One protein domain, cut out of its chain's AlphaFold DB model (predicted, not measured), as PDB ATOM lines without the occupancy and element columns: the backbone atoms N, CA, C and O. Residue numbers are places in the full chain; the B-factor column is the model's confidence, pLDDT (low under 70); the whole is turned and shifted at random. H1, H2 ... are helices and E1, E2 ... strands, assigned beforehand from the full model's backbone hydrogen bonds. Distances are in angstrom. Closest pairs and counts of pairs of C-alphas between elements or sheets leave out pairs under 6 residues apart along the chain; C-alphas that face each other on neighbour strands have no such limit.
ATOM      1  N   CYS A  89      22.297 -42.239  -1.671       96.19
ATOM      2  CA  CYS A  89      23.542 -41.483  -1.536       96.19
ATOM      3  C   CYS A  89      23.711 -40.595  -2.770       96.19
ATOM      4  O   CYS A  89      23.806 -41.106  -3.889       96.19
ATOM      5  N   ILE A  90      23.711 -39.277  -2.577       95.56
ATOM      6  CA  ILE A  90      23.902 -38.301  -3.651       95.56
ATOM      7  C   ILE A  90      25.164 -37.481  -3.407       95.56
ATOM      8  O   ILE A  90      25.514 -37.196  -2.265       95.56
ATOM      9  N   PHE A  91      25.808 -37.067  -4.494       95.31
ATOM     10  CA  PHE A  91      26.891 -36.093  -4.452       95.31
ATOM     11  C   PHE A  91      26.363 -34.726  -4.872       95.31
ATOM     12  O   PHE A  91      25.681 -34.607  -5.894       95.31
ATOM     13  N   VAL A  92      26.673 -33.705  -4.081       94.62
ATOM     14  CA  VAL A  92      26.391 -32.304  -4.393       94.62
ATOM     15  C   VAL A  92      27.693 -31.540  -4.575       94.62
ATOM     16  O   VAL A  92      28.729 -31.897  -4.013       94.62
ATOM     17  N   TYR A  93      27.628 -30.488  -5.385       94.06
ATOM     18  CA  TYR A  93      28.756 -29.594  -5.574       94.06
ATOM     19  C   TYR A  93      29.066 -28.855  -4.272       94.06
ATOM     20  O   TYR A  93      28.156 -28.345  -3.613       94.06
ATOM     21  N   ASN A  94      30.344 -28.807  -3.922       96.06
ATOM     22  CA  ASN A  94      30.838 -28.080  -2.770       96.06
ATOM     23  C   ASN A  94      31.341 -26.706  -3.228       96.06
ATOM     24  O   ASN A  94      32.305 -26.610  -3.983       96.06
ATOM     25  N   PHE A  95      30.660 -25.640  -2.805       93.62
ATOM     26  CA  PHE A  95      30.999 -24.274  -3.217       93.62
ATOM     27  C   PHE A  95      32.265 -23.733  -2.541       93.62
ATOM     28  O   PHE A  95      32.884 -22.824  -3.087       93.62
ATOM     29  N   GLU A  96      32.647 -24.280  -1.388       96.25
ATOM     30  CA  GLU A  96      33.864 -23.888  -0.668       96.25
ATOM     31  C   GLU A  96      35.098 -24.598  -1.240       96.25
ATOM     32  O   GLU A  96      36.150 -23.981  -1.391       96.25
ATOM     33  N   ALA A  97      34.947 -25.872  -1.616       96.25
ATOM     34  CA  ALA A  97      35.999 -26.686  -2.223       96.25
ATOM     35  C   ALA A  97      35.468 -27.447  -3.460       96.25
ATOM     36  O   ALA A  97      35.021 -28.588  -3.336       96.25
ATOM     37  N   PRO A  98      35.525 -26.843  -4.664       94.38
ATOM     38  CA  PRO A  98      34.997 -27.413  -5.913       94.38
ATOM     39  C   PRO A  98      35.465 -28.830  -6.262       94.38
ATOM     40  O   PRO A  98      34.700 -29.607  -6.834       94.38
ATOM     41  N   ASP A  99      36.707 -29.163  -5.907       96.00
ATOM     42  CA  ASP A  99      37.323 -30.464  -6.185       96.00
ATOM     43  C   ASP A  99      36.919 -31.549  -5.165       96.00
ATOM     44  O   ASP A  99      37.267 -32.719  -5.320       96.00
ATOM     45  N   GLU A 100      36.144 -31.183  -4.139       96.19
ATOM     46  CA  GLU A 100      35.719 -32.053  -3.041       96.19
ATOM     47  C   GLU A 100      34.185 -32.158  -2.979       96.19
ATOM     48  O   GLU A 100      33.538 -31.507  -2.151       96.19
ATOM     49  N   PRO A 101      33.553 -32.975  -3.846       95.94
ATOM     50  CA  PRO A 101      32.105 -33.139  -3.843       95.94
ATOM     51  C   PRO A 101      31.608 -33.692  -2.504       95.94
ATOM     52  O   PRO A 101      32.130 -34.671  -1.966       95.94
ATOM     53  N   MET A 102      30.532 -33.103  -1.988       96.06
ATOM     54  CA  MET A 102      29.945 -33.488  -0.709       96.06
ATOM     55  C   MET A 102      28.937 -34.621  -0.882       96.06
ATOM     56  O   MET A 102      28.017 -34.527  -1.697       96.06
ATOM     57  N   ALA A 103      29.064 -35.674  -0.076       96.12
ATOM     58  CA  ALA A 103      28.084 -36.754  -0.019       96.12
ATOM     59  C   ALA A 103      26.947 -36.413   0.958       96.12
ATOM     60  O   ALA A 103      27.187 -36.082   2.118       96.12
ATOM     61  N   ILE A 104      25.700 -36.549   0.506       95.19
ATOM     62  CA  ILE A 104      24.499 -36.408   1.333       95.19
ATOM     63  C   ILE A 104      23.713 -37.716   1.281       95.19
ATOM     64  O   ILE A 104      23.458 -38.269   0.209       95.19
ATOM     65  N   ILE A 105      23.303 -38.196   2.456       97.31
ATOM     66  CA  ILE A 105      22.470 -39.389   2.605       97.31
ATOM     67  C   ILE A 105      21.014 -38.967   2.789       97.31
ATOM     68  O   ILE A 105      20.674 -38.270   3.744       97.31
ATOM     69  N   LEU A 106      20.149 -39.424   1.891       96.94
ATOM     70  CA  LEU A 106      18.720 -39.138   1.879       96.94
ATOM     71  C   LEU A 106      17.895 -40.409   2.134       96.94
ATOM     72  O   LEU A 106      18.382 -41.526   1.928       96.94
ATOM     73  N   PRO A 107      16.630 -40.272   2.569       97.06
ATOM     74  CA  PRO A 107      15.717 -41.403   2.622       97.06
ATOM     75  C   PRO A 107      15.576 -42.092   1.248       97.06
ATOM     76  O   PRO A 107      15.766 -41.445   0.213       97.06
ATOM     77  N   PRO A 108      15.238 -43.392   1.216       96.31
ATOM     78  CA  PRO A 108      15.115 -44.150  -0.027       96.31
ATOM     79  C   PRO A 108      14.170 -43.480  -1.036       96.31
ATOM     80  O   PRO A 108      13.028 -43.152  -0.710       96.31
ATOM     81  N   GLY A 109      14.638 -43.285  -2.269       94.88
ATOM     82  CA  GLY A 109      13.867 -42.685  -3.363       94.88
ATOM     83  C   GLY A 109      13.743 -41.155  -3.335       94.88
ATOM     84  O   GLY A 109      13.144 -40.578  -4.251       94.88
ATOM     85  N   GLU A 110      14.301 -40.471  -2.334       96.38
ATOM     86  CA  GLU A 110      14.272 -39.006  -2.246       96.38
ATOM     87  C   GLU A 110      15.338 -38.324  -3.113       96.38
ATOM     88  O   GLU A 110      15.163 -37.166  -3.488       96.38
ATOM     89  N   GLY A 111      16.403 -39.013  -3.527       95.69
ATOM     90  CA  GLY A 111      17.492 -38.427  -4.315       95.69
ATOM     91  C   GLY A 111      17.031 -37.889  -5.670       95.69
ATOM     92  O   GLY A 111      17.399 -36.782  -6.074       95.69
ATOM     93  N   ARG A 112      16.143 -38.615  -6.361       94.06
ATOM     94  CA  ARG A 112      15.549 -38.132  -7.623       94.06
ATOM     95  C   ARG A 112      14.645 -36.922  -7.401       94.06
ATOM     96  O   ARG A 112      14.690 -35.979  -8.188       94.06
ATOM     97  N   LYS A 113      13.842 -36.933  -6.333       95.69
ATOM     98  CA  LYS A 113      12.957 -35.811  -5.991       95.69
ATOM     99  C   LYS A 113      13.766 -34.573  -5.624       95.69
ATOM    100  O   LYS A 113      13.436 -33.482  -6.083       95.69
ATOM    101  N   PHE A 114      14.841 -34.747  -4.858       95.31
ATOM    102  CA  PHE A 114      15.785 -33.693  -4.509       95.31
ATOM    103  C   PHE A 114      16.349 -33.032  -5.768       95.31
ATOM    104  O   PHE A 114      16.225 -31.818  -5.919       95.31
ATOM    105  N   LYS A 115      16.857 -33.826  -6.722       94.06
ATOM    106  CA  LYS A 115      17.362 -33.321  -8.008       94.06
ATOM    107  C   LYS A 115      16.324 -32.466  -8.741       94.06
ATOM    108  O   LYS A 115      16.633 -31.347  -9.143       94.06
ATOM    109  N   SER A 116      15.097 -32.966  -8.901       94.38
ATOM    110  CA  SER A 116      14.039 -32.234  -9.609       94.38
ATOM    111  C   SER A 116      13.630 -30.949  -8.886       94.38
ATOM    112  O   SER A 116      13.455 -29.909  -9.517       94.38
ATOM    113  N   ARG A 117      13.509 -30.989  -7.553       93.12
ATOM    114  CA  ARG A 117      13.194 -29.804  -6.740       93.12
ATOM    115  C   ARG A 117      14.292 -28.751  -6.830       93.12
ATOM    116  O   ARG A 117      13.972 -27.574  -6.946       93.12
ATOM    117  N   PHE A 118      15.554 -29.169  -6.807       92.06
ATOM    118  CA  PHE A 118      16.697 -28.268  -6.912       92.06
ATOM    119  C   PHE A 118      16.774 -27.611  -8.295       92.06
ATOM    120  O   PHE A 118      16.924 -26.398  -8.387       92.06
ATOM    121  N   ALA A 119      16.556 -28.376  -9.369       91.44
ATOM    122  CA  ALA A 119      16.479 -27.828 -10.724       91.44
ATOM    123  C   ALA A 119      15.354 -26.786 -10.861       91.44
ATOM    124  O   ALA A 119      15.581 -25.687 -11.362       91.44
ATOM    125  N   ASN A 120      14.158 -27.087 -10.344       91.94
ATOM    126  CA  ASN A 120      13.041 -26.141 -10.354       91.94
ATOM    127  C   ASN A 120      13.331 -24.887  -9.521       91.94
ATOM    128  O   ASN A 120      12.967 -23.788  -9.934       91.94
ATOM    129  N   LEU A 121      13.983 -25.034  -8.363       90.56
ATOM    130  CA  LEU A 121      14.376 -23.910  -7.513       90.56
ATOM    131  C   LEU A 121      15.302 -22.945  -8.263       90.56
ATOM    132  O   LEU A 121      15.083 -21.736  -8.203       90.56
ATOM    133  N   ILE A 122      16.290 -23.482  -8.984       88.56
ATOM    134  CA  ILE A 122      17.209 -22.684  -9.800       88.56
ATOM    135  C   ILE A 122      16.443 -21.953 -10.904       88.56
ATOM    136  O   ILE A 122      16.540 -20.733 -11.003       88.56
ATOM    137  N   CYS A 123      15.648 -22.674 -11.698       86.31
ATOM    138  CA  CYS A 123      14.975 -22.090 -12.860       86.31
ATOM    139  C   CYS A 123      13.898 -21.061 -12.501       86.31
ATOM    140  O   CYS A 123      13.703 -20.116 -13.253       86.31
ATOM    141  N   THR A 124      13.178 -21.261 -11.395       84.25
ATOM    142  CA  THR A 124      12.057 -20.386 -11.020       84.25
ATOM    143  C   THR A 124      12.502 -19.269 -10.093       84.25
ATOM    144  O   THR A 124      12.341 -18.103 -10.404       84.25
ATOM    145  N   ARG A 125      13.097 -19.601  -8.945       78.56
ATOM    146  CA  ARG A 125      13.293 -18.612  -7.884       78.56
ATOM    147  C   ARG A 125      14.597 -17.863  -8.009       78.56
ATOM    148  O   ARG A 125      14.590 -16.657  -7.836       78.56
ATOM    149  N   LEU A 126      15.703 -18.549  -8.286       81.38
ATOM    150  CA  LEU A 126      17.007 -17.883  -8.355       81.38
ATOM    151  C   LEU A 126      17.061 -16.885  -9.511       81.38
ATOM    152  O   LEU A 126      17.507 -15.761  -9.313       81.38
ATOM    153  N   VAL A 127      16.548 -17.263 -10.683       80.56
ATOM    154  CA  VAL A 127      16.477 -16.358 -11.839       80.56
ATOM    155  C   VAL A 127      15.617 -15.132 -11.530       80.56
ATOM    156  O   VAL A 127      16.050 -14.010 -11.780       80.56
ATOM    157  N   ASP A 128      14.429 -15.326 -10.954       81.94
ATOM    158  CA  ASP A 128      13.533 -14.215 -10.620       81.94
ATOM    159  C   ASP A 128      14.122 -13.314  -9.525       81.94
ATOM    160  O   ASP A 128      14.011 -12.091  -9.600       81.94
ATOM    161  N   HIS A 129      14.804 -13.895  -8.536       81.19
ATOM    162  CA  HIS A 129      15.445 -13.132  -7.468       81.19
ATOM    163  C   HIS A 129      16.602 -12.285  -8.001       81.19
ATOM    164  O   HIS A 129      16.663 -11.095  -7.708       81.19
ATOM    165  N   VAL A 130      17.471 -12.852  -8.846       83.25
ATOM    166  CA  VAL A 130      18.553 -12.096  -9.496       83.25
ATOM    167  C   VAL A 130      17.984 -10.949 -10.330       83.25
ATOM    168  O   VAL A 130      18.453  -9.826 -10.201       83.25
ATOM    169  N   LYS A 131      16.907 -11.179 -11.091       82.50
ATOM    170  CA  LYS A 131      16.230 -10.108 -11.840       82.50
ATOM    171  C   LYS A 131      15.642  -9.022 -10.940       82.50
ATOM    172  O   LYS A 131      15.691  -7.851 -11.295       82.50
ATOM    173  N   SER A 132      15.088  -9.374  -9.779       83.94
ATOM    174  CA  SER A 132      14.563  -8.372  -8.840       83.94
ATOM    175  C   SER A 132      15.653  -7.467  -8.257       83.94
ATOM    176  O   SER A 132      15.374  -6.312  -7.947       83.94
ATOM    177  N   LEU A 133      16.896  -7.945  -8.171       81.69
ATOM    178  CA  LEU A 133      18.042  -7.131  -7.754       81.69
ATOM    179  C   LEU A 133      18.474  -6.120  -8.830       81.69
ATOM    180  O   LEU A 133      19.194  -5.181  -8.516       81.69
ATOM    181  N   GLU A 134      18.025  -6.280 -10.076       81.75
ATOM    182  CA  GLU A 134      18.235  -5.325 -11.176       81.75
ATOM    183  C   GLU A 134      17.052  -4.346 -11.329       81.75
ATOM    184  O   GLU A 134      16.976  -3.581 -12.294       81.75
ATOM    185  N   SER A 135      16.084  -4.383 -10.407       83.69
ATOM    186  CA  SER A 135      14.907  -3.516 -10.451       83.69
ATOM    187  C   SER A 135      15.222  -2.088  -9.999       83.69
ATOM    188  O   SER A 135      16.043  -1.846  -9.113       83.69
ATOM    189  N   LYS A 136      14.488  -1.121 -10.566       79.12
ATOM    190  CA  LYS A 136      14.591   0.291 -10.163       79.12
ATOM    191  C   LYS A 136      14.217   0.505  -8.697       79.12
ATOM    192  O   LYS A 136      14.750   1.420  -8.074       79.12
ATOM    193  N   GLU A 137      13.307  -0.307  -8.154       81.88
ATOM    194  CA  GLU A 137      12.950  -0.243  -6.735       81.88
ATOM    195  C   GLU A 137      14.139  -0.614  -5.835       81.88
ATOM    196  O   GLU A 137      14.397   0.076  -4.849       81.88
ATOM    197  N   TYR A 138      14.903  -1.651  -6.198       80.56
ATOM    198  CA  TYR A 138      16.089  -2.067  -5.445       80.56
ATOM    199  C   TYR A 138      17.199  -1.005  -5.468       80.56
ATOM    200  O   TYR A 138      17.790  -0.709  -4.427       80.56
ATOM    201  N   ASP A 139      17.448  -0.375  -6.619       81.62
ATOM    202  CA  ASP A 139      18.433   0.710  -6.734       81.62
ATOM    203  C   ASP A 139      18.056   1.937  -5.890       81.62
ATOM    204  O   ASP A 139      18.923   2.548  -5.260       81.62
ATOM    205  N   GLN A 140      16.765   2.280  -5.824       82.19
ATOM    206  CA  GLN A 140      16.281   3.372  -4.975       82.19
ATOM    207  C   GLN A 140      16.454   3.077  -3.482       82.19
ATOM    208  O   GLN A 140      16.829   3.971  -2.725       82.19
ATOM    209  N   GLU A 141      16.181   1.849  -3.039       83.62
ATOM    210  CA  GLU A 141      16.396   1.442  -1.645       83.62
ATOM    211  C   GLU A 141      17.884   1.399  -1.290       83.62
ATOM    212  O   GLU A 141      18.276   1.909  -0.241       83.62
ATOM    213  N   ARG A 142      18.739   0.880  -2.182       82.44
ATOM    214  CA  ARG A 142      20.195   0.914  -1.990       82.44
ATOM    215  C   ARG A 142      20.739   2.333  -1.900       82.44
ATOM    216  O   ARG A 142      21.588   2.579  -1.049       82.44
ATOM    217  N   GLY A 143      20.252   3.255  -2.732       79.75
ATOM    218  CA  GLY A 143      20.653   4.664  -2.682       79.75
ATOM    219  C   GLY A 143      20.438   5.287  -1.300       79.75
ATOM    220  O   GLY A 143      21.339   5.931  -0.784       79.75
ATOM    221  N   LYS A 144      19.306   4.986  -0.648       86.06
ATOM    222  CA  LYS A 144      18.964   5.492   0.697       86.06
ATOM    223  C   LYS A 144      19.822   4.935   1.838       86.06
ATOM    224  O   LYS A 144      19.751   5.462   2.941       86.06
ATOM    225  N   ILE A 145      20.519   3.820   1.618       82.56
ATOM    226  CA  ILE A 145      21.357   3.159   2.635       82.56
ATOM    227  C   ILE A 145      22.834   3.551   2.469       82.56
ATOM    228  O   ILE A 145      23.609   3.447   3.418       82.56
ATOM    229  N   VAL A 146      23.239   3.930   1.252       74.38
ATOM    230  CA  VAL A 146      24.627   4.281   0.914       74.38
ATOM    231  C   VAL A 146      24.891   5.791   1.042       74.38
ATOM    232  O   VAL A 146      26.047   6.169   1.236       74.38
ATOM    233  N   GLU A 147      23.854   6.632   0.966       49.56
ATOM    234  CA  GLU A 147      23.876   8.033   1.438       49.56
ATOM    235  C   GLU A 147      23.721   8.133   2.962       49.56
ATOM    236  O   GLU A 147      24.417   8.991   3.554       49.56
TER     237      GLU A 147
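AT A GLANCE: This is residues 89 to 147 of the 147 residues of the protein "AAA_32 domain-containing protein" of Caldithrix abyssi (UniProt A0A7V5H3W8). A long helix, H1, forms a shaft with a small two-stranded hairpin, E1 and E2, at its first end and a short helix, H2, turned across its far end. The free arm of residues 116 to 147 makes much of the length. The 59 printed residues, mixed in class, run E1, E2, H1, H2, the strands antiparallel; the whole is extended, radius of gyration of the C-alphas 17.5 A, spans 51 by 25 by 15 A.

IN THESE COORDINATES: Find C-alpha 89 at (23.542, -41.483, -1.536), where E1, residues 89 to 92, begins; E2 is residues 102 to 106. H1, residues 110 to 132, runs 31.3 A, with a kink of 27 degrees near residue 120. H2, residues 136 to 146, runs 15.5 A to C-alpha 146 at (24.627, 4.281, 0.914).

HOW THE PARTS SIT: In the hairpin, look for N 90 and O 104, 3.0 A apart, within hydrogen-bond range. The closest C-alphas of E1 and H1, Ile 90 and Gly 111, are 6.4 A apart. H1 and H2 are close but not clearly touching, Ser 132 to Tyr 138 being their closest C-alphas at 7.3 A, and about perpendicular at 77 degrees. O i to N i+4 pairs are within range throughout H2 and in 16 of 19 in H1.

THE WHOLE: The farthest C-alphas, Pro 108 and Glu 147, are 52.9 A apart. The printed part has no cut and no long link; residue 147 alone is under pLDDT 70.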